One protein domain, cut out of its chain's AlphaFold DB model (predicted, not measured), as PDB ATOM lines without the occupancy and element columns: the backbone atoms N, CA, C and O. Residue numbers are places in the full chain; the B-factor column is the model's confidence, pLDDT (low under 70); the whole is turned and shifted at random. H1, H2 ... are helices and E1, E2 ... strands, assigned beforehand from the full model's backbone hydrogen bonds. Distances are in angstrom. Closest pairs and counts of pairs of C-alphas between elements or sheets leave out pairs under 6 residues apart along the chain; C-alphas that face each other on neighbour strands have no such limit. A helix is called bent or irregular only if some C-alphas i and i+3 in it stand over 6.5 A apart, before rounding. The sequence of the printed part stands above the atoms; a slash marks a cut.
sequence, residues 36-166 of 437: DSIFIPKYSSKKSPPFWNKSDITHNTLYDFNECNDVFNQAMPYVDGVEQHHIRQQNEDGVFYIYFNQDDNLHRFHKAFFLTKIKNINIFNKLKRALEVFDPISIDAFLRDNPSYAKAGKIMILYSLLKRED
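AT A GLANCE: This is residues 36 to 166 of the 437 residues of an uncharacterized protein of Legionella steelei (UniProt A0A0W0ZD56). Two lobes sit end to end: a strongly twisted four-stranded sheet with H2 slantwise over it, and a cluster of three helices, H3, H4 and H5, joined to it by residues 118 to 121. Residues 42 to 53 and H1 form a loop region at one side of the sheet lobe, and residues 158 to 166, of which 158 to 162 belong to H5, stick out. The 131 printed residues hold five named helices and four strands, in the order E1 H1 H2 E2 E3 E4 H3 H4 H5; the antiparallel sheet runs E1 E4 E3 E2, with H2 on one face as two layers, and the class is mixed. It is only just compact, close to loose, with radius of gyration of the C-alphas 16.6 A and spans of 50 by 40 by 23 A.

IN THESE COORDINATES: Find C-alpha 37 at (33.987, 12.425, 9.848), where E1, residues 37 to 41, begins. E4, residues 109 to 117, spans 23.8 A and bends by 53 degrees at residue 112; E3 is residues 95 to 100 and E2 residues 87 to 91. H2, residues 65 to 81, spans 23.9 A; H1 is residues 54 to 58. H3, residues 122 to 134, spans 18.0 A, and H4 is residues 139 to 145. H5, residues 147 to 162, runs 22.9 A to C-alpha 162 at (19.526, 18.677, 9.672). H2 and H5 are irregular: C-alphas 77 and 80 are 7.7 A apart, C-alphas 148 and 151 7.6 A.

HOW THE PARTS SIT: Look for N 38 and O 116, 2.8 A, between E1 and E4, N 113 and O 96, 2.7 A, in the hairpin E3 and E4, and N 97 and O 88, 2.8 A, in the hairpin E2 and E3; E2 E3 E4 form a meander, each strand the antiparallel neighbour of the one before. H2 is on the sheet at a height of 8.1 A, slantwise to the strands at 36 degrees to E3 on the local plane; H1 is only just not on it, with 4 pairs of C-alphas within 10 A. H5 touches H3 about perpendicular, at 88 degrees, closest at the C-alphas of Phe 124 and Ala 152, 5.9 A. H4 and H5, a helical hairpin, touch at a shallow tilt of 12 degrees, opposite ways, closest at the C-alphas of Leu 143 and Ala 150, 5.5 A. Every O i to N i+4 pair is within hydrogen-bond range in H1, H3 and H4, against 10 of 12 in H5 and 6 of 13 in H2, where 10 of 14 O i to N i+3 pairs are.

THE WHOLE: The two farthest C-alphas, of Asn 105 and Phe 134, are 51.0 A apart. The printed part has no cut, and the link from E1 to H1 is long. Mean pLDDT of the printed part is 82.8; look for values under 70 at, among others, residues 43 to 53 and 101 to 109.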
ATOM      1  N   ASP A  36      31.924  13.581   5.608       96.38
ATOM      2  CA  ASP A  36      31.998  13.994   7.004       96.38
ATOM      3  C   ASP A  36      32.583  12.882   7.886       96.38
ATOM      4  O   ASP A  36      32.291  11.688   7.748       96.38
ATOM      5  N   SER A  37      33.445  13.303   8.815       93.50
ATOM      6  CA  SER A  37      33.987  12.425   9.848       93.50
ATOM      7  C   SER A  37      33.011  12.318  11.018       93.50
ATOM      8  O   SER A  37      32.403  13.317  11.402       93.50
ATOM      9  N   ILE A  38      32.890  11.118  11.588       93.19
ATOM     10  CA  ILE A  38      32.026  10.784  12.728       93.19
ATOM     11  C   ILE A  38      32.698   9.758  13.648       93.19
ATOM     12  O   ILE A  38      33.638   9.063  13.252       93.19
ATOM     13  N   PHE A  39      32.176   9.632  14.868       91.00
ATOM     14  CA  PHE A  39      32.540   8.563  15.794       91.00
ATOM     15  C   PHE A  39      31.648   7.333  15.588       91.00
ATOM     16  O   PHE A  39      30.421   7.448  15.580       91.00
ATOM     17  N   ILE A  40      32.251   6.148  15.477       87.56
ATOM     18  CA  ILE A  40      31.542   4.864  15.379       87.56
ATOM     19  C   ILE A  40      31.925   3.961  16.559       87.56
ATOM     20  O   ILE A  40      33.111   3.871  16.878       87.56
ATOM     21  N   PRO A  41      30.958   3.298  17.224       85.81
ATOM     22  CA  PRO A  41      31.208   2.402  18.343       85.81
ATOM     23  C   PRO A  41      32.206   1.307  17.999       85.81
ATOM     24  O   PRO A  41      32.067   0.641  16.975       85.81
ATOM     25  N   LYS A  42      33.154   1.063  18.906       76.88
ATOM     26  CA  LYS A  42      34.017  -0.119  18.906       76.88
ATOM     27  C   LYS A  42      33.184  -1.362  19.222       76.88
ATOM     28  O   LYS A  42      32.642  -1.470  20.322       76.88
ATOM     29  N   TYR A  43      33.120  -2.313  18.296       69.69
ATOM     30  CA  TYR A  43      32.481  -3.612  18.500       69.69
ATOM     31  C   TYR A  43      33.352  -4.728  17.919       69.69
ATOM     32  O   TYR A  43      34.043  -4.513  16.933       69.69
ATOM     33  N   SER A  44      33.322  -5.912  18.533       65.81
ATOM     34  CA  SER A  44      34.035  -7.097  18.051       65.81
ATOM     35  C   SER A  44      33.033  -8.141  17.576       65.81
ATOM     36  O   SER A  44      32.296  -8.695  18.390       65.81
ATOM     37  N   SER A  45      33.016  -8.430  16.274       64.69
ATOM     38  CA  SER A  45      32.203  -9.506  15.701       64.69
ATOM     39  C   SER A  45      33.059 -10.645  15.149       64.69
ATOM     40  O   SER A  45      34.173 -10.447  14.674       64.69
ATOM     41  N   LYS A  46      32.509 -11.867  15.177       62.50
ATOM     42  CA  LYS A  46      33.066 -13.038  14.472       62.50
ATOM     43  C   LYS A  46      32.642 -13.096  12.996       62.50
ATOM     44  O   LYS A  46      33.156 -13.928  12.252       62.50
ATOM     45  N   LYS A  47      31.674 -12.272  12.577       61.91
ATOM     46  CA  LYS A  47      31.179 -12.188  11.197       61.91
ATOM     47  C   LYS A  47      31.906 -11.049  10.475       61.91
ATOM     48  O   LYS A  47      32.091  -9.982  11.044       61.91
ATOM     49  N   SER A  48      32.340 -11.285   9.237       53.44
ATOM     50  CA  SER A  48      33.089 -10.296   8.440       53.44
ATOM     51  C   SER A  48      32.217  -9.105   8.048       53.44
ATOM     52  O   SER A  48      31.234  -9.292   7.330       53.44
ATOM     53  N   PRO A  49      32.571  -7.887   8.480       60.16
ATOM     54  CA  PRO A  49      33.022  -6.838   7.548       60.16
ATOM     55  C   PRO A  49      34.206  -6.003   8.130       60.16
ATOM     56  O   PRO A  49      34.732  -6.392   9.167       60.16
ATOM     57  N   PRO A  50      34.761  -4.980   7.437       63.75
ATOM     58  CA  PRO A  50      36.192  -4.629   7.500       63.75
ATOM     59  C   PRO A  50      36.704  -4.073   8.843       63.75
ATOM     60  O   PRO A  50      35.936  -3.603   9.679       63.75
ATOM     61  N   PHE A  51      38.034  -4.081   8.996       69.38
ATOM     62  CA  PHE A  51      38.775  -3.348  10.031       69.38
ATOM     63  C   PHE A  51      38.805  -1.844   9.725       69.38
ATOM     64  O   PHE A  51      38.960  -1.467   8.560       69.38
ATOM     65  N   TRP A  52      38.720  -0.983  10.745       69.88
ATOM     66  CA  TRP A  52      38.674   0.477  10.550       69.88
ATOM     67  C   TRP A  52      39.997   1.196  10.763       69.88
ATOM     68  O   TRP A  52      40.259   2.202  10.106       69.88
ATOM     69  N   ASN A  53      40.840   0.697  11.660       68.38
ATOM     70  CA  ASN A  53      42.151   1.277  11.926       68.38
ATOM     71  C   ASN A  53      43.216   0.187  12.128       68.38
ATOM     72  O   ASN A  53      42.925  -1.011  12.149       68.38
ATOM     73  N   LYS A  54      44.481   0.610  12.259       70.00
ATOM     74  CA  LYS A  54      45.614  -0.303  12.485       70.00
ATOM     75  C   LYS A  54      45.448  -1.119  13.764       70.00
ATOM     76  O   LYS A  54      45.772  -2.299  13.760       70.00
ATOM     77  N   SER A  55      44.915  -0.516  14.824       67.88
ATOM     78  CA  SER A  55      44.632  -1.218  16.076       67.88
ATOM     79  C   SER A  55      43.612  -2.343  15.867       67.88
ATOM     80  O   SER A  55      43.857  -3.463  16.300       67.88
ATOM     81  N   ASP A  56      42.520  -2.111  15.144       71.88
ATOM     82  CA  ASP A  56      41.506  -3.126  14.855       71.88
ATOM     83  C   ASP A  56      42.075  -4.260  13.998       71.88
ATOM     84  O   ASP A  56      41.753  -5.420  14.247       71.88
ATOM     85  N   ILE A  57      42.965  -3.948  13.044       72.19
ATOM     86  CA  ILE A  57      43.709  -4.959  12.275       72.19
ATOM     87  C   ILE A  57      44.557  -5.818  13.219       72.19
ATOM     88  O   ILE A  57      44.457  -7.044  13.191       72.19
ATOM     89  N   THR A  58      45.365  -5.190  14.079       73.00
ATOM     90  CA  THR A  58      46.246  -5.890  15.026       73.00
ATOM     91  C   THR A  58      45.458  -6.777  15.991       73.00
ATOM     92  O   THR A  58      45.886  -7.886  16.299       73.00
ATOM     93  N   HIS A  59      44.293  -6.314  16.452       67.88
ATOM     94  CA  HIS A  59      43.447  -7.034  17.406       67.88
ATOM     95  C   HIS A  59      42.382  -7.922  16.741       67.88
ATOM     96  O   HIS A  59      41.540  -8.482  17.444       67.88
ATOM     97  N   ASN A  60      42.400  -8.057  15.411       67.25
ATOM     98  CA  ASN A  60      41.419  -8.812  14.631       67.25
ATOM     99  C   ASN A  60      39.952  -8.443  14.978       67.25
ATOM    100  O   ASN A  60      39.084  -9.308  15.088       67.25
ATOM    101  N   THR A  61      39.672  -7.148  15.162       67.38
ATOM    102  CA  THR A  61      38.338  -6.604  15.469       67.38
ATOM    103  C   THR A  61      37.549  -6.270  14.193       67.38
ATOM    104  O   THR A  61      37.818  -5.270  13.536       67.38
ATOM    105  N   LEU A  62      36.554  -7.093  13.848       66.06
ATOM    106  CA  LEU A  62      35.663  -6.886  12.692       66.06
ATOM    107  C   LEU A  62      34.389  -6.133  13.083       66.06
ATOM    108  O   LEU A  62      33.866  -6.324  14.184       66.06
ATOM    109  N   TYR A  63      33.846  -5.351  12.145       69.38
ATOM    110  CA  TYR A  63      32.738  -4.437  12.415       69.38
ATOM    111  C   TYR A  63      31.596  -4.544  11.427       69.38
ATOM    112  O   TYR A  63      31.726  -4.188  10.254       69.38
ATOM    113  N   ASP A  64      30.442  -4.933  11.948       74.25
ATOM    114  CA  ASP A  64      29.162  -4.820  11.271       74.25
ATOM    115  C   ASP A  64      28.417  -3.595  11.798       74.25
ATOM    116  O   ASP A  64      28.232  -3.435  13.002       74.25
ATOM    117  N   PHE A  65      27.985  -2.726  10.882       80.94
ATOM    118  CA  PHE A  65      27.201  -1.543  11.221       80.94
ATOM    119  C   PHE A  65      25.934  -1.900  12.007       80.94
ATOM    120  O   PHE A  65      25.526  -1.144  12.882       80.94
ATOM    121  N   ASN A  66      25.329  -3.062  11.737       82.75
ATOM    122  CA  ASN A  66      24.144  -3.504  12.471       82.75
ATOM    123  C   ASN A  66      24.440  -3.798  13.950       82.75
ATOM    124  O   ASN A  66      23.558  -3.602  14.783       82.75
ATOM    125  N   GLU A  67      25.667  -4.198  14.291       81.25
ATOM    126  CA  GLU A  67      26.096  -4.427  15.680       81.25
ATOM    127  C   GLU A  67      26.327  -3.102  16.434       81.25
ATOM    128  O   GLU A  67      26.371  -3.072  17.662       81.25
ATOM    129  N   CYS A  68      26.436  -1.972  15.722       84.75
ATOM    130  CA  CYS A  68      26.507  -0.647  16.344       84.75
ATOM    131  C   CYS A  68      25.137  -0.138  16.824       84.75
ATOM    132  O   CYS A  68      25.092   0.819  17.600       84.75
ATOM    133  N   ASN A  69      24.036  -0.762  16.383       88.69
ATOM    134  CA  ASN A  69      22.676  -0.283  16.627       88.69
ATOM    135  C   ASN A  69      22.384  -0.080  18.124       88.69
ATOM    136  O   ASN A  69      21.870   0.969  18.508       88.69
ATOM    137  N   ASP A  70      22.741  -1.048  18.972       87.50
ATOM    138  CA  ASP A  70      22.459  -0.983  20.411       87.50
ATOM    139  C   ASP A  70      23.187   0.180  21.081       87.50
ATOM    140  O   ASP A  70      22.607   0.898  21.891       87.50
ATOM    141  N   VAL A  71      24.453   0.405  20.717       87.38
ATOM    142  CA  VAL A  71      25.252   1.498  21.285       87.38
ATOM    143  C   VAL A  71      24.700   2.847  20.830       87.38
ATOM    144  O   VAL A  71      24.609   3.766  21.639       87.38
ATOM    145  N   PHE A  72      24.305   2.978  19.562       90.75
ATOM    146  CA  PHE A  72      23.689   4.208  19.066       90.75
ATOM    147  C   PHE A  72      22.345   4.501  19.730       90.75
ATOM    148  O   PHE A  72      22.111   5.635  20.140       90.75
ATOM    149  N   ASN A  73      21.505   3.483  19.919       90.69
ATOM    150  CA  ASN A  73      20.243   3.625  20.641       90.69
ATOM    151  C   ASN A  73      20.464   4.021  22.109       90.69
ATOM    152  O   ASN A  73      19.742   4.868  22.625       90.69
ATOM    153  N   GLN A  74      21.485   3.467  22.772       87.50
ATOM    154  CA  GLN A  74      21.857   3.845  24.144       87.50
ATOM    155  C   GLN A  74      22.453   5.260  24.230       87.50
ATOM    156  O   GLN A  74      22.300   5.922  25.251       87.50
ATOM    157  N   ALA A  75      23.121   5.734  23.174       87.94
ATOM    158  CA  ALA A  75      23.683   7.084  23.107       87.94
ATOM    159  C   ALA A  75      22.623   8.164  22.836       87.94
ATOM    160  O   ALA A  75      22.778   9.300  23.285       87.94
ATOM    161  N   MET A  76      21.554   7.818  22.111       90.44
ATOM    162  CA  MET A  76      20.542   8.760  21.629       90.44
ATOM    163  C   MET A  76      19.952   9.682  22.720       90.44
ATOM    164  O   MET A  76      19.917  10.889  22.484       90.44
ATOM    165  N   PRO A  77      19.551   9.205  23.919       89.88
ATOM    166  CA  PRO A  77      18.965  10.070  24.951       89.88
ATOM    167  C   PRO A  77      19.884  11.188  25.462       89.88
ATOM    168  O   PRO A  77      19.399  12.155  26.040       89.88
ATOM    169  N   TYR A  78      21.200  11.058  25.267       87.62
ATOM    170  CA  TYR A  78      22.204  11.974  25.804       87.62
ATOM    171  C   TYR A  78      22.913  12.788  24.718       87.62
ATOM    172  O   TYR A  78      23.751  13.632  25.030       87.62
ATOM    173  N   VAL A  79      22.623  12.524  23.437       88.75
ATOM    174  CA  VAL A  79      23.436  13.036  22.327       88.75
ATOM    175  C   VAL A  79      23.413  14.563  22.227       88.75
ATOM    176  O   VAL A  79      24.436  15.177  21.923       88.75
ATOM    177  N   ASP A  80      22.287  15.186  22.565       89.38
ATOM    178  CA  ASP A  80      22.101  16.635  22.489       89.38
ATOM    179  C   ASP A  80      23.055  17.367  23.452       89.38
ATOM    180  O   ASP A  80      23.655  18.381  23.078       89.38
ATOM    181  N   GLY A  81      23.302  16.796  24.641       86.69
ATOM    182  CA  GLY A  81      24.230  17.315  25.659       86.69
ATOM    183  C   GLY A  81      25.704  16.943  25.454       86.69
ATOM    184  O   GLY A  81      26.544  17.285  26.282       86.69
ATOM    185  N   VAL A  82      26.069  16.234  24.379       86.69
ATOM    186  CA  VAL A  82      27.478  15.890  24.123       86.69
ATOM    187  C   VAL A  82      28.282  17.154  23.784       86.69
ATOM    188  O   VAL A  82      27.937  17.910  22.877       86.69
ATOM    189  N   GLU A  83      29.394  17.371  24.481       86.00
ATOM    190  CA  GLU A  83      30.296  18.510  24.299       86.00
ATOM    191  C   GLU A  83      31.745  18.021  24.176       86.00
ATOM    192  O   GLU A  83      32.037  16.847  24.395       86.00
ATOM    193  N   GLN A  84      32.682  18.919  23.850       85.81
ATOM    194  CA  GLN A  84      34.099  18.566  23.663       85.81
ATOM    195  C   GLN A  84      34.702  17.852  24.873       85.81
ATOM    196  O   GLN A  84      35.389  16.846  24.713       85.81
ATOM    197  N   HIS A  85      34.398  18.319  26.082       82.81
ATOM    198  CA  HIS A  85      34.946  17.764  27.319       82.81
ATOM    199  C   HIS A  85      34.426  16.347  27.643       82.81
ATOM    200  O   HIS A  85      35.029  15.639  28.456       82.81
ATOM    201  N   HIS A  86      33.343  15.908  26.990       85.88
ATOM    202  CA  HIS A  86      32.816  14.544  27.077       85.88
ATOM    203  C   HIS A  86      33.593  13.544  26.212       85.88
ATOM    204  O   HIS A  86      33.323  12.346  26.297       85.88
ATOM    205  N   ILE A  87      34.542  13.988  25.384       86.69
ATOM    206  CA  ILE A  87      35.260  13.122  24.448       86.69
ATOM    207  C   ILE A  87      36.748  13.137  24.770       86.69
ATOM    208  O   ILE A  87      37.392  14.182  24.750       86.69
ATOM    209  N   ARG A  88      37.312  11.960  25.055       84.81
ATOM    210  CA  ARG A  88      38.745  11.799  25.341       84.81
ATOM    211  C   ARG A  88      39.376  10.834  24.361       84.81
ATOM    212  O   ARG A  88      38.933   9.693  24.249       84.81
ATOM    213  N   GLN A  89      40.431  11.272  23.688       83.31
ATOM    214  CA  GLN A  89      41.261  10.377  22.895       83.31
ATOM    215  C   GLN A  89      42.109   9.514  23.835       83.31
ATOM    216  O   GLN A  89      42.760  10.034  24.736       83.31
ATOM    217  N   GLN A  90      42.065   8.195  23.660       73.19
ATOM    218  CA  GLN A  90      42.827   7.268  24.498       73.19
ATOM    219  C   GLN A  90      44.263   7.111  23.987       73.19
ATOM    220  O   GLN A  90      45.197   7.192  24.776       73.19
ATOM    221  N   ASN A  91      44.424   6.888  22.677       68.12
ATOM    222  CA  ASN A  91      45.693   6.536  22.035       68.12
ATOM    223  C   ASN A  91      45.849   7.268  20.684       68.12
ATOM    224  O   ASN A  91      44.856   7.659  20.059       68.12
ATOM    225  N   GLU A  92      47.085   7.357  20.184       65.56
ATOM    226  CA  GLU A  92      47.417   7.917  18.858       65.56
ATOM    227  C   GLU A  92      46.730   7.177  17.689       65.56
ATOM    228  O   GLU A  92      46.520   7.756  16.626       65.56
ATOM    229  N   ASP A  93      46.284   5.931  17.901       63.22
ATOM    230  CA  ASP A  93      45.596   5.099  16.900       63.22
ATOM    231  C   ASP A  93      44.146   5.528  16.585       63.22
ATOM    232  O   ASP A  93      43.469   4.884  15.780       63.22
ATOM    233  N   GLY A  94      43.640   6.596  17.216       70.94
ATOM    234  CA  GLY A  94      42.335   7.184  16.880       70.94
ATOM    235  C   GLY A  94      41.127   6.559  17.589       70.94
ATOM    236  O   GLY A  94      40.015   6.615  17.057       70.94
ATOM    237  N   VAL A  95      41.328   5.969  18.774       79.69
ATOM    238  CA  VAL A  95      40.244   5.511  19.662       79.69
ATOM    239  C   VAL A  95      39.864   6.622  20.643       79.69
ATOM    240  O   VAL A  95      40.726   7.209  21.297       79.69
ATOM    241  N   PHE A  96      38.564   6.865  20.778       85.19
ATOM    242  CA  PHE A  96      37.957   7.886  21.625       85.19
ATOM    243  C   PHE A  96      36.996   7.249  22.625       85.19
ATOM    244  O   PHE A  96      36.220   6.372  22.264       85.19
ATOM    245  N   TYR A  97      36.990   7.714  23.868       85.31
ATOM    246  CA  TYR A  97      35.889   7.461  24.790       85.31
ATOM    247  C   TYR A  97      34.943   8.645  24.778       85.31
ATOM    248  O   TYR A  97      35.375   9.782  24.966       85.31
ATOM    249  N   ILE A  98      33.660   8.356  24.591       85.75
ATOM    250  CA  ILE A  98      32.595   9.342  24.751       85.75
ATOM    251  C   ILE A  98      31.869   9.013  26.048       85.75
ATOM    252  O   ILE A  98      31.391   7.888  26.229       85.75
ATOM    253  N   TYR A  99      31.852   9.981  26.957       82.19
ATOM    254  CA  TYR A  99      31.177   9.903  28.242       82.19
ATOM    255  C   TYR A  99      29.814  10.569  28.112       82.19
ATOM    256  O   TYR A  99      29.725  11.773  27.891       82.19
ATOM    257  N   PHE A 100      28.753   9.785  28.254       75.12
ATOM    258  CA  PHE A 100      27.394  10.307  28.286       75.12
ATOM    259  C   PHE A 100      27.012  10.489  29.757       75.12
ATOM    260  O   PHE A 100      26.899   9.505  30.490       75.12
ATOM    261  N   ASN A 101      26.896  11.739  30.208       67.69
ATOM    262  CA  ASN A 101      26.447  12.050  31.561       67.69
ATOM    263  C   ASN A 101      24.932  12.279  31.555       67.69
ATOM    264  O   ASN A 101      24.411  13.017  30.721       67.69
ATOM    265  N   GLN A 102      24.245  11.683  32.525       53.00
ATOM    266  CA  GLN A 102      23.014  12.247  33.069       53.00
ATOM    267  C   GLN A 102      23.396  12.989  34.353       53.00
ATOM    268  O   GLN A 102      24.344  12.574  35.020       53.00
ATOM    269  N   ASP A 103      22.672  14.051  34.698       49.44
ATOM    270  CA  ASP A 103      22.840  14.896  35.896       49.44
ATOM    271  C   ASP A 103      22.790  14.171  37.269       49.44
ATOM    272  O   ASP A 103      22.701  14.817  38.305       49.44
ATOM    273  N   ASP A 104      22.937  12.844  37.320       41.25
ATOM    274  CA  ASP A 104      23.168  12.085  38.545       41.25
ATOM    275  C   ASP A 104      24.282  11.044  38.348       41.25
ATOM    276  O   ASP A 104      24.230  10.173  37.479       41.25
ATOM    277  N   ASN A 105      25.297  11.132  39.215       48.22
ATOM    278  CA  ASN A 105      26.545  10.353  39.344       48.22
ATOM    279  C   ASN A 105      26.443   8.801  39.315       48.22
ATOM    280  O   ASN A 105      27.437   8.135  39.618       48.22
ATOM    281  N   LEU A 106      25.307   8.185  38.966       44.91
ATOM    282  CA  LEU A 106      25.077   6.738  39.077       44.91
ATOM    283  C   LEU A 106      25.105   5.949  37.755       44.91
ATOM    284  O   LEU A 106      25.305   4.735  37.805       44.91
ATOM    285  N   HIS A 107      25.034   6.587  36.579       48.50
ATOM    286  CA  HIS A 107      25.081   5.868  35.291       48.50
ATOM    287  C   HIS A 107      26.028   6.507  34.265       48.50
ATOM    288  O   HIS A 107      25.609   7.153  33.311       48.50
ATOM    289  N   ARG A 108      27.339   6.275  34.423       56.50
ATOM    290  CA  ARG A 108      28.341   6.626  33.401       56.50
ATOM    291  C   ARG A 108      28.398   5.552  32.318       56.50
ATOM    292  O   ARG A 108      29.142   4.575  32.449       56.50
ATOM    293  N   PHE A 109      27.670   5.745  31.225       63.09
ATOM    294  CA  PHE A 109      27.927   4.975  30.015       63.09
ATOM    295  C   PHE A 109      29.135   5.581  29.293       63.09
ATOM    296  O   PHE A 109      29.098   6.718  28.828       63.09
ATOM    297  N   HIS A 110      30.227   4.823  29.229       70.12
ATOM    298  CA  HIS A 110      31.386   5.157  28.414       70.12
ATOM    299  C   HIS A 110      31.634   4.001  27.452       70.12
ATOM    300  O   HIS A 110      31.735   2.838  27.851       70.12
ATOM    301  N   LYS A 111      31.714   4.309  26.159       78.19
ATOM    302  CA  LYS A 111      32.082   3.334  25.129       78.19
ATOM    303  C   LYS A 111      33.269   3.862  24.355       78.19
ATOM    304  O   LYS A 111      33.440   5.071  24.213       78.19
ATOM    305  N   ALA A 112      34.083   2.929  23.889       83.31
ATOM    306  CA  ALA A 112      35.115   3.226  22.926       83.31
ATOM    307  C   ALA A 112      34.457   3.432  21.558       83.31
ATOM    308  O   ALA A 112      33.594   2.654  21.152       83.31
ATOM    309  N   PHE A 113      34.885   4.467  20.861       87.25
ATOM    310  CA  PHE A 113      34.535   4.811  19.497       87.25
ATOM    311  C   PHE A 113      35.826   4.976  18.700       87.25
ATOM    312  O   PHE A 113      36.880   5.257  19.265       87.25
ATOM    313  N   PHE A 114      35.757   4.844  17.386       84.38
ATOM    314  CA  PHE A 114      36.836   5.248  16.491       84.38
ATOM    315  C   PHE A 114      36.339   6.330  15.541       84.38
ATOM    316  O   PHE A 114      35.144   6.435  15.253       84.38
ATOM    317  N   LEU A 115      37.273   7.140  15.060       86.62
ATOM    318  CA  LEU A 115      36.999   8.169  14.071       86.62
ATOM    319  C   LEU A 115      37.058   7.575  12.659       86.62
ATOM    320  O   LEU A 115      38.053   6.960  12.278       86.62
ATOM    321  N   THR A 116      36.019   7.791  11.856       88.12
ATOM    322  CA  THR A 116      36.012   7.437  10.428       88.12
ATOM    323  C   THR A 116      35.170   8.419   9.623       88.12
ATOM    324  O   THR A 116      34.392   9.183  10.189       88.12
ATOM    325  N   LYS A 117      35.274   8.371   8.295       91.31
ATOM    326  CA  LYS A 117      34.307   9.018   7.404       91.31
ATOM    327  C   LYS A 117      33.079   8.137   7.219       91.31
ATOM    328  O   LYS A 117      33.218   6.917   7.089       91.31
ATOM    329  N   ILE A 118      31.901   8.751   7.104       94.56
ATOM    330  CA  ILE A 118      30.635   8.043   6.844       94.56
ATOM    331  C   ILE A 118      30.772   7.129   5.620       94.56
ATOM    332  O   ILE A 118      30.448   5.945   5.698       94.56
ATOM    333  N   LYS A 119      31.351   7.622   4.516       93.56
ATOM    334  CA  LYS A 119      31.543   6.854   3.271       93.56
ATOM    335  C   LYS A 119      32.372   5.585   3.408       93.56
ATOM    336  O   LYS A 119      32.365   4.776   2.481       93.56
ATOM    337  N   ASN A 120      33.166   5.451   4.470       89.12
ATOM    338  CA  ASN A 120      34.000   4.275   4.647       89.12
ATOM    339  C   ASN A 120      33.149   3.110   5.189       89.12
ATOM    340  O   ASN A 120      33.469   1.961   4.906       89.12
ATOM    341  N   ILE A 121      32.043   3.392   5.891       87.69
ATOM    342  CA  ILE A 121      31.066   2.414   6.395       87.69
ATOM    343  C   ILE A 121      30.380   1.718   5.225       87.69
ATOM    344  O   ILE A 121      29.832   2.367   4.341       87.69
ATOM    345  N   ASN A 122      30.369   0.382   5.241       86.56
ATOM    346  CA  ASN A 122      29.957  -0.454   4.110       86.56
ATOM    347  C   ASN A 122      28.602  -0.040   3.497       86.56
ATOM    348  O   ASN A 122      28.511   0.160   2.288       86.56
ATOM    349  N   ILE A 123      27.561   0.148   4.316       91.44
ATOM    350  CA  ILE A 123      26.224   0.504   3.809       91.44
ATOM    351  C   ILE A 123      26.199   1.878   3.114       91.44
ATOM    352  O   ILE A 123      25.572   2.011   2.065       91.44
ATOM    353  N   PHE A 124      26.929   2.870   3.634       95.44
ATOM    354  CA  PHE A 124      27.007   4.210   3.048       95.44
ATOM    355  C   PHE A 124      27.963   4.239   1.863       95.44
ATOM    356  O   PHE A 124      27.691   4.913   0.880       95.44
ATOM    357  N   ASN A 125      29.034   3.438   1.885       93.62
ATOM    358  CA  ASN A 125      29.917   3.252   0.736       93.62
ATOM    359  C   ASN A 125      29.156   2.707  -0.476       93.62
ATOM    360  O   ASN A 125      29.289   3.227  -1.585       93.62
ATOM    361  N   LYS A 126      28.349   1.661  -0.255       95.50
ATOM    362  CA  LYS A 126      27.521   1.062  -1.301       95.50
ATOM    363  C   LYS A 126      26.481   2.051  -1.817       95.50
ATOM    364  O   LYS A 126      26.322   2.140  -3.028       95.50
ATOM    365  N   LEU A 127      25.822   2.801  -0.925       97.94
ATOM    366  CA  LEU A 127      24.891   3.859  -1.319       97.94
ATOM    367  C   LEU A 127      25.589   4.932  -2.162       97.94
ATOM    368  O   LEU A 127      25.135   5.204  -3.265       97.94
ATOM    369  N   LYS A 128      26.710   5.490  -1.689       97.94
ATOM    370  CA  LYS A 128      27.473   6.529  -2.394       97.94
ATOM    371  C   LYS A 128      27.805   6.113  -3.820       97.94
ATOM    372  O   LYS A 128      27.467   6.819  -4.760       97.94
ATOM    373  N   ARG A 129      28.395   4.922  -3.972       97.62
ATOM    374  CA  ARG A 129      28.743   4.365  -5.284       97.62
ATOM    375  C   ARG A 129      27.514   4.190  -6.170       97.62
ATOM    376  O   ARG A 129      27.589   4.467  -7.358       97.62
ATOM    377  N   ALA A 130      26.394   3.733  -5.610       98.00
ATOM    378  CA  ALA A 130      25.162   3.565  -6.370       98.00
ATOM    379  C   ALA A 130      24.606   4.912  -6.859       98.00
ATOM    380  O   ALA A 130      24.231   5.011  -8.021       98.00
ATOM    381  N   LEU A 131      24.618   5.952  -6.015       97.69
ATOM    382  CA  LEU A 131      24.194   7.304  -6.398       97.69
ATOM    383  C   LEU A 131      25.117   7.913  -7.466       97.69
ATOM    384  O   LEU A 131      24.618   8.471  -8.436       97.69
ATOM    385  N   GLU A 132      26.439   7.763  -7.320       96.25
ATOM    386  CA  GLU A 132      27.438   8.261  -8.283       96.25
ATOM    387  C   GLU A 132      27.332   7.557  -9.650       96.25
ATOM    388  O   GLU A 132      27.515   8.193 -10.684       96.25
ATOM    389  N   VAL A 133      27.040   6.251  -9.671       95.75
ATOM    390  CA  VAL A 133      26.923   5.464 -10.914       95.75
ATOM    391  C   VAL A 133      25.571   5.672 -11.596       95.75
ATOM    392  O   VAL A 133      25.517   5.752 -12.820       95.75
ATOM    393  N   PHE A 134      24.480   5.703 -10.826       94.00
ATOM    394  CA  PHE A 134      23.127   5.788 -11.375       94.00
ATOM    395  C   PHE A 134      22.730   7.221 -11.771       94.00
ATOM    396  O   PHE A 134      21.897   7.371 -12.659       94.00
ATOM    397  N   ASP A 135      23.300   8.252 -11.127       91.69
ATOM    398  CA  ASP A 135      22.926   9.677 -11.284       91.69
ATOM    399  C   ASP A 135      21.395   9.900 -11.263       91.69
ATOM    400  O   ASP A 135      20.798  10.351 -12.249       91.69
ATOM    401  N   PRO A 136      20.703   9.542 -10.158       91.25
ATOM    402  CA  PRO A 136      19.253   9.651 -10.120       91.25
ATOM    403  C   PRO A 136      18.793  11.111 -10.180       91.25
ATOM    404  O   PRO A 136      19.450  12.025  -9.694       91.25
ATOM    405  N   ILE A 137      17.590  11.341 -10.709       86.69
ATOM    406  CA  ILE A 137      16.958  12.672 -10.678       86.69
ATOM    407  C   ILE A 137      16.420  13.045  -9.286       86.69
ATOM    408  O   ILE A 137      16.284  14.227  -8.965       86.69
ATOM    409  N   SER A 138      16.101  12.037  -8.468       88.50
ATOM    410  CA  SER A 138      15.535  12.167  -7.127       88.50
ATOM    411  C   SER A 138      15.980  10.998  -6.250       88.50
ATOM    412  O   SER A 138      16.023   9.850  -6.703       88.50
ATOM    413  N   ILE A 139      16.285  11.295  -4.985       92.06
ATOM    414  CA  ILE A 139      16.636  10.287  -3.983       92.06
ATOM    415  C   ILE A 139      15.457   9.349  -3.691       92.06
ATOM    416  O   ILE A 139      15.666   8.152  -3.518       92.06
ATOM    417  N   ASP A 140      14.221   9.847  -3.737       89.50
ATOM    418  CA  ASP A 140      13.026   9.057  -3.426       89.50
ATOM    419  C   ASP A 140      12.738   8.013  -4.498       89.50
ATOM    420  O   ASP A 140      12.532   6.839  -4.185       89.50
ATOM    421  N   ALA A 141      12.829   8.413  -5.771       88.00
ATOM    422  CA  ALA A 141      12.725   7.492  -6.902       88.00
ATOM    423  C   ALA A 141      13.833   6.427  -6.847       88.00
ATOM    424  O   ALA A 141      13.572   5.243  -7.062       88.00
ATOM    425  N   PHE A 142      15.060   6.823  -6.492       93.62
ATOM    426  CA  PHE A 142      16.161   5.877  -6.333       93.62
ATOM    427  C   PHE A 142      15.888   4.845  -5.230       93.62
ATOM    428  O   PHE A 142      16.057   3.648  -5.466       93.62
ATOM    429  N   LEU A 143      15.454   5.277  -4.040       93.94
ATOM    430  CA  LEU A 143      15.189   4.369  -2.918       93.94
ATOM    431  C   LEU A 143      13.947   3.502  -3.144       93.94
ATOM    432  O   LEU A 143      13.919   2.369  -2.664       93.94
ATOM    433  N   ARG A 144      12.961   3.998  -3.907       89.12
ATOM    434  CA  ARG A 144      11.798   3.221  -4.353       89.12
ATOM    435  C   ARG A 144      12.226   1.986  -5.140       89.12
ATOM    436  O   ARG A 144      11.784   0.879  -4.842       89.12
ATOM    437  N   ASP A 145      13.079   2.199  -6.138       90.56
ATOM    438  CA  ASP A 145      13.480   1.156  -7.083       90.56
ATOM    439  C   ASP A 145      14.649   0.311  -6.551       90.56
ATOM    440  O   ASP A 145      14.902  -0.789  -7.040       90.56
ATOM    441  N   ASN A 146      15.337   0.785  -5.504       94.56
ATOM    442  CA  ASN A 146      16.470   0.103  -4.883       94.56
ATOM    443  C   ASN A 146      16.310  -0.020  -3.350       94.56
ATOM    444  O   ASN A 146      17.119   0.527  -2.587       94.56
ATOM    445  N   PRO A 147      15.323  -0.796  -2.861       93.56
ATOM    446  CA  PRO A 147      14.950  -0.846  -1.444       93.56
ATOM    447  C   PRO A 147      16.065  -1.345  -0.513       93.56
ATOM    448  O   PRO A 147      16.078  -1.017   0.673       93.56
ATOM    449  N   SER A 148      17.057  -2.080  -1.033       94.44
ATOM    450  CA  SER A 148      18.230  -2.500  -0.246       94.44
ATOM    451  C   SER A 148      19.046  -1.327   0.319       94.44
ATOM    452  O   SER A 148      19.757  -1.497   1.311       94.44
ATOM    453  N   TYR A 149      18.913  -0.131  -0.262       96.56
ATOM    454  CA  TYR A 149      19.562   1.088   0.212       96.56
ATOM    455  C   TYR A 149      18.696   1.939   1.147       96.56
ATOM    456  O   TYR A 149      19.218   2.904   1.704       96.56
ATOM    457  N   ALA A 150      17.419   1.599   1.363       94.94
ATOM    458  CA  ALA A 150      16.460   2.437   2.090       94.94
ATOM    459  C   ALA A 150      16.970   2.891   3.466       94.94
ATOM    460  O   ALA A 150      16.932   4.082   3.762       94.94
ATOM    461  N   LYS A 151      17.522   1.982   4.283       95.00
ATOM    462  CA  LYS A 151      18.053   2.331   5.615       95.00
ATOM    463  C   LYS A 151      19.152   3.393   5.526       95.00
ATOM    464  O   LYS A 151      19.061   4.425   6.180       95.00
ATOM    465  N   ALA A 152      20.179   3.156   4.709       96.94
ATOM    466  CA  ALA A 152      21.297   4.089   4.573       96.94
ATOM    467  C   ALA A 152      20.850   5.414   3.929       96.94
ATOM    468  O   ALA A 152      21.284   6.482   4.351       96.94
ATOM    469  N   GLY A 153      19.946   5.339   2.947       97.75
ATOM    470  CA  GLY A 153      19.380   6.487   2.246       97.75
ATOM    471  C   GLY A 153      18.613   7.407   3.183       97.75
ATOM    472  O   GLY A 153      18.922   8.591   3.248       97.75
ATOM    473  N   LYS A 154      17.686   6.861   3.976       97.56
ATOM    474  CA  LYS A 154      16.891   7.635   4.937       97.56
ATOM    475  C   LYS A 154      17.748   8.304   6.008       97.56
ATOM    476  O   LYS A 154      17.560   9.487   6.274       97.56
ATOM    477  N   ILE A 155      18.728   7.583   6.571       97.88
ATOM    478  CA  ILE A 155      19.694   8.167   7.519       97.88
ATOM    479  C   ILE A 155      20.379   9.379   6.877       97.88
ATOM    480  O   ILE A 155      20.480  10.430   7.499       97.88
ATOM    481  N   MET A 156      20.826   9.256   5.627       98.31
ATOM    482  CA  MET A 156      21.560  10.334   4.969       98.31
ATOM    483  C   MET A 156      20.682  11.495   4.499       98.31
ATOM    484  O   MET A 156      21.159  12.629   4.517       98.31
ATOM    485  N   ILE A 157      19.416  11.248   4.145       97.50
ATOM    486  CA  ILE A 157      18.425  12.308   3.907       97.50
ATOM    487  C   ILE A 157      18.258  13.137   5.181       97.50
ATOM    488  O   ILE A 157      18.457  14.348   5.135       97.50
ATOM    489  N   LEU A 158      17.986  12.502   6.328       96.88
ATOM    490  CA  LEU A 158      17.855  13.222   7.598       96.88
ATOM    491  C   LEU A 158      19.141  13.966   7.958       96.88
ATOM    492  O   LEU A 158      19.091  15.163   8.231       96.88
ATOM    493  N   TYR A 159      20.293  13.298   7.869       97.88
ATOM    494  CA  TYR A 159      21.593  13.896   8.174       97.88
ATOM    495  C   TYR A 159      21.825  15.167   7.356       97.88
ATOM    496  O   TYR A 159      22.209  16.205   7.897       97.88
ATOM    497  N   SER A 160      21.533  15.088   6.056       97.25
ATOM    498  CA  SER A 160      21.629  16.215   5.133       97.25
ATOM    499  C   SER A 160      20.651  17.336   5.499       97.25
ATOM    500  O   SER A 160      21.029  18.507   5.541       97.25
ATOM    501  N   LEU A 161      19.382  17.033   5.756       96.19
ATOM    502  CA  LEU A 161      18.394  18.081   6.022       96.19
ATOM    503  C   LEU A 161      18.648  18.793   7.359       96.19
ATOM    504  O   LEU A 161      18.514  20.013   7.418       96.19
ATOM    505  N   LEU A 162      19.142  18.085   8.381       95.69
ATOM    506  CA  LEU A 162      19.526  18.677   9.672       95.69
ATOM    507  C   LEU A 162      20.639  19.728   9.542       95.69
ATOM    508  O   LEU A 162      20.640  20.720  10.271       95.69
ATOM    509  N   LYS A 163      21.564  19.569   8.583       94.44
ATOM    510  CA  LYS A 163      22.603  20.580   8.286       94.44
ATOM    511  C   LYS A 163      22.041  21.882   7.720       94.44
ATOM    512  O   LYS A 163      22.783  22.849   7.584       94.44
ATOM    513  N   ARG A 164      20.765  21.904   7.333       93.81
ATOM    514  CA  ARG A 164      20.136  22.992   6.573       93.81
ATOM    515  C   ARG A 164      19.053  23.733   7.352       93.81
ATOM    516  O   ARG A 164      18.471  24.665   6.813       93.81
ATOM    517  N   GLU A 165      18.840  23.391   8.620       93.88
ATOM    518  CA  GLU A 165      17.886  24.059   9.516       93.88
ATOM    519  C   GLU A 165      18.403  25.419  10.035       93.88
ATOM    520  O   GLU A 165      18.539  25.656  11.237       93.88
ATOM    521  N   ASP A 166      18.713  26.333   9.116       91.50
ATOM    522  CA  ASP A 166      19.192  27.678   9.434       91.50
ATOM    523  C   ASP A 166      18.023  28.566   9.889       91.50
ATOM    524  O   ASP A 166      17.211  29.021   9.078       91.50
TER     525      ASP A 166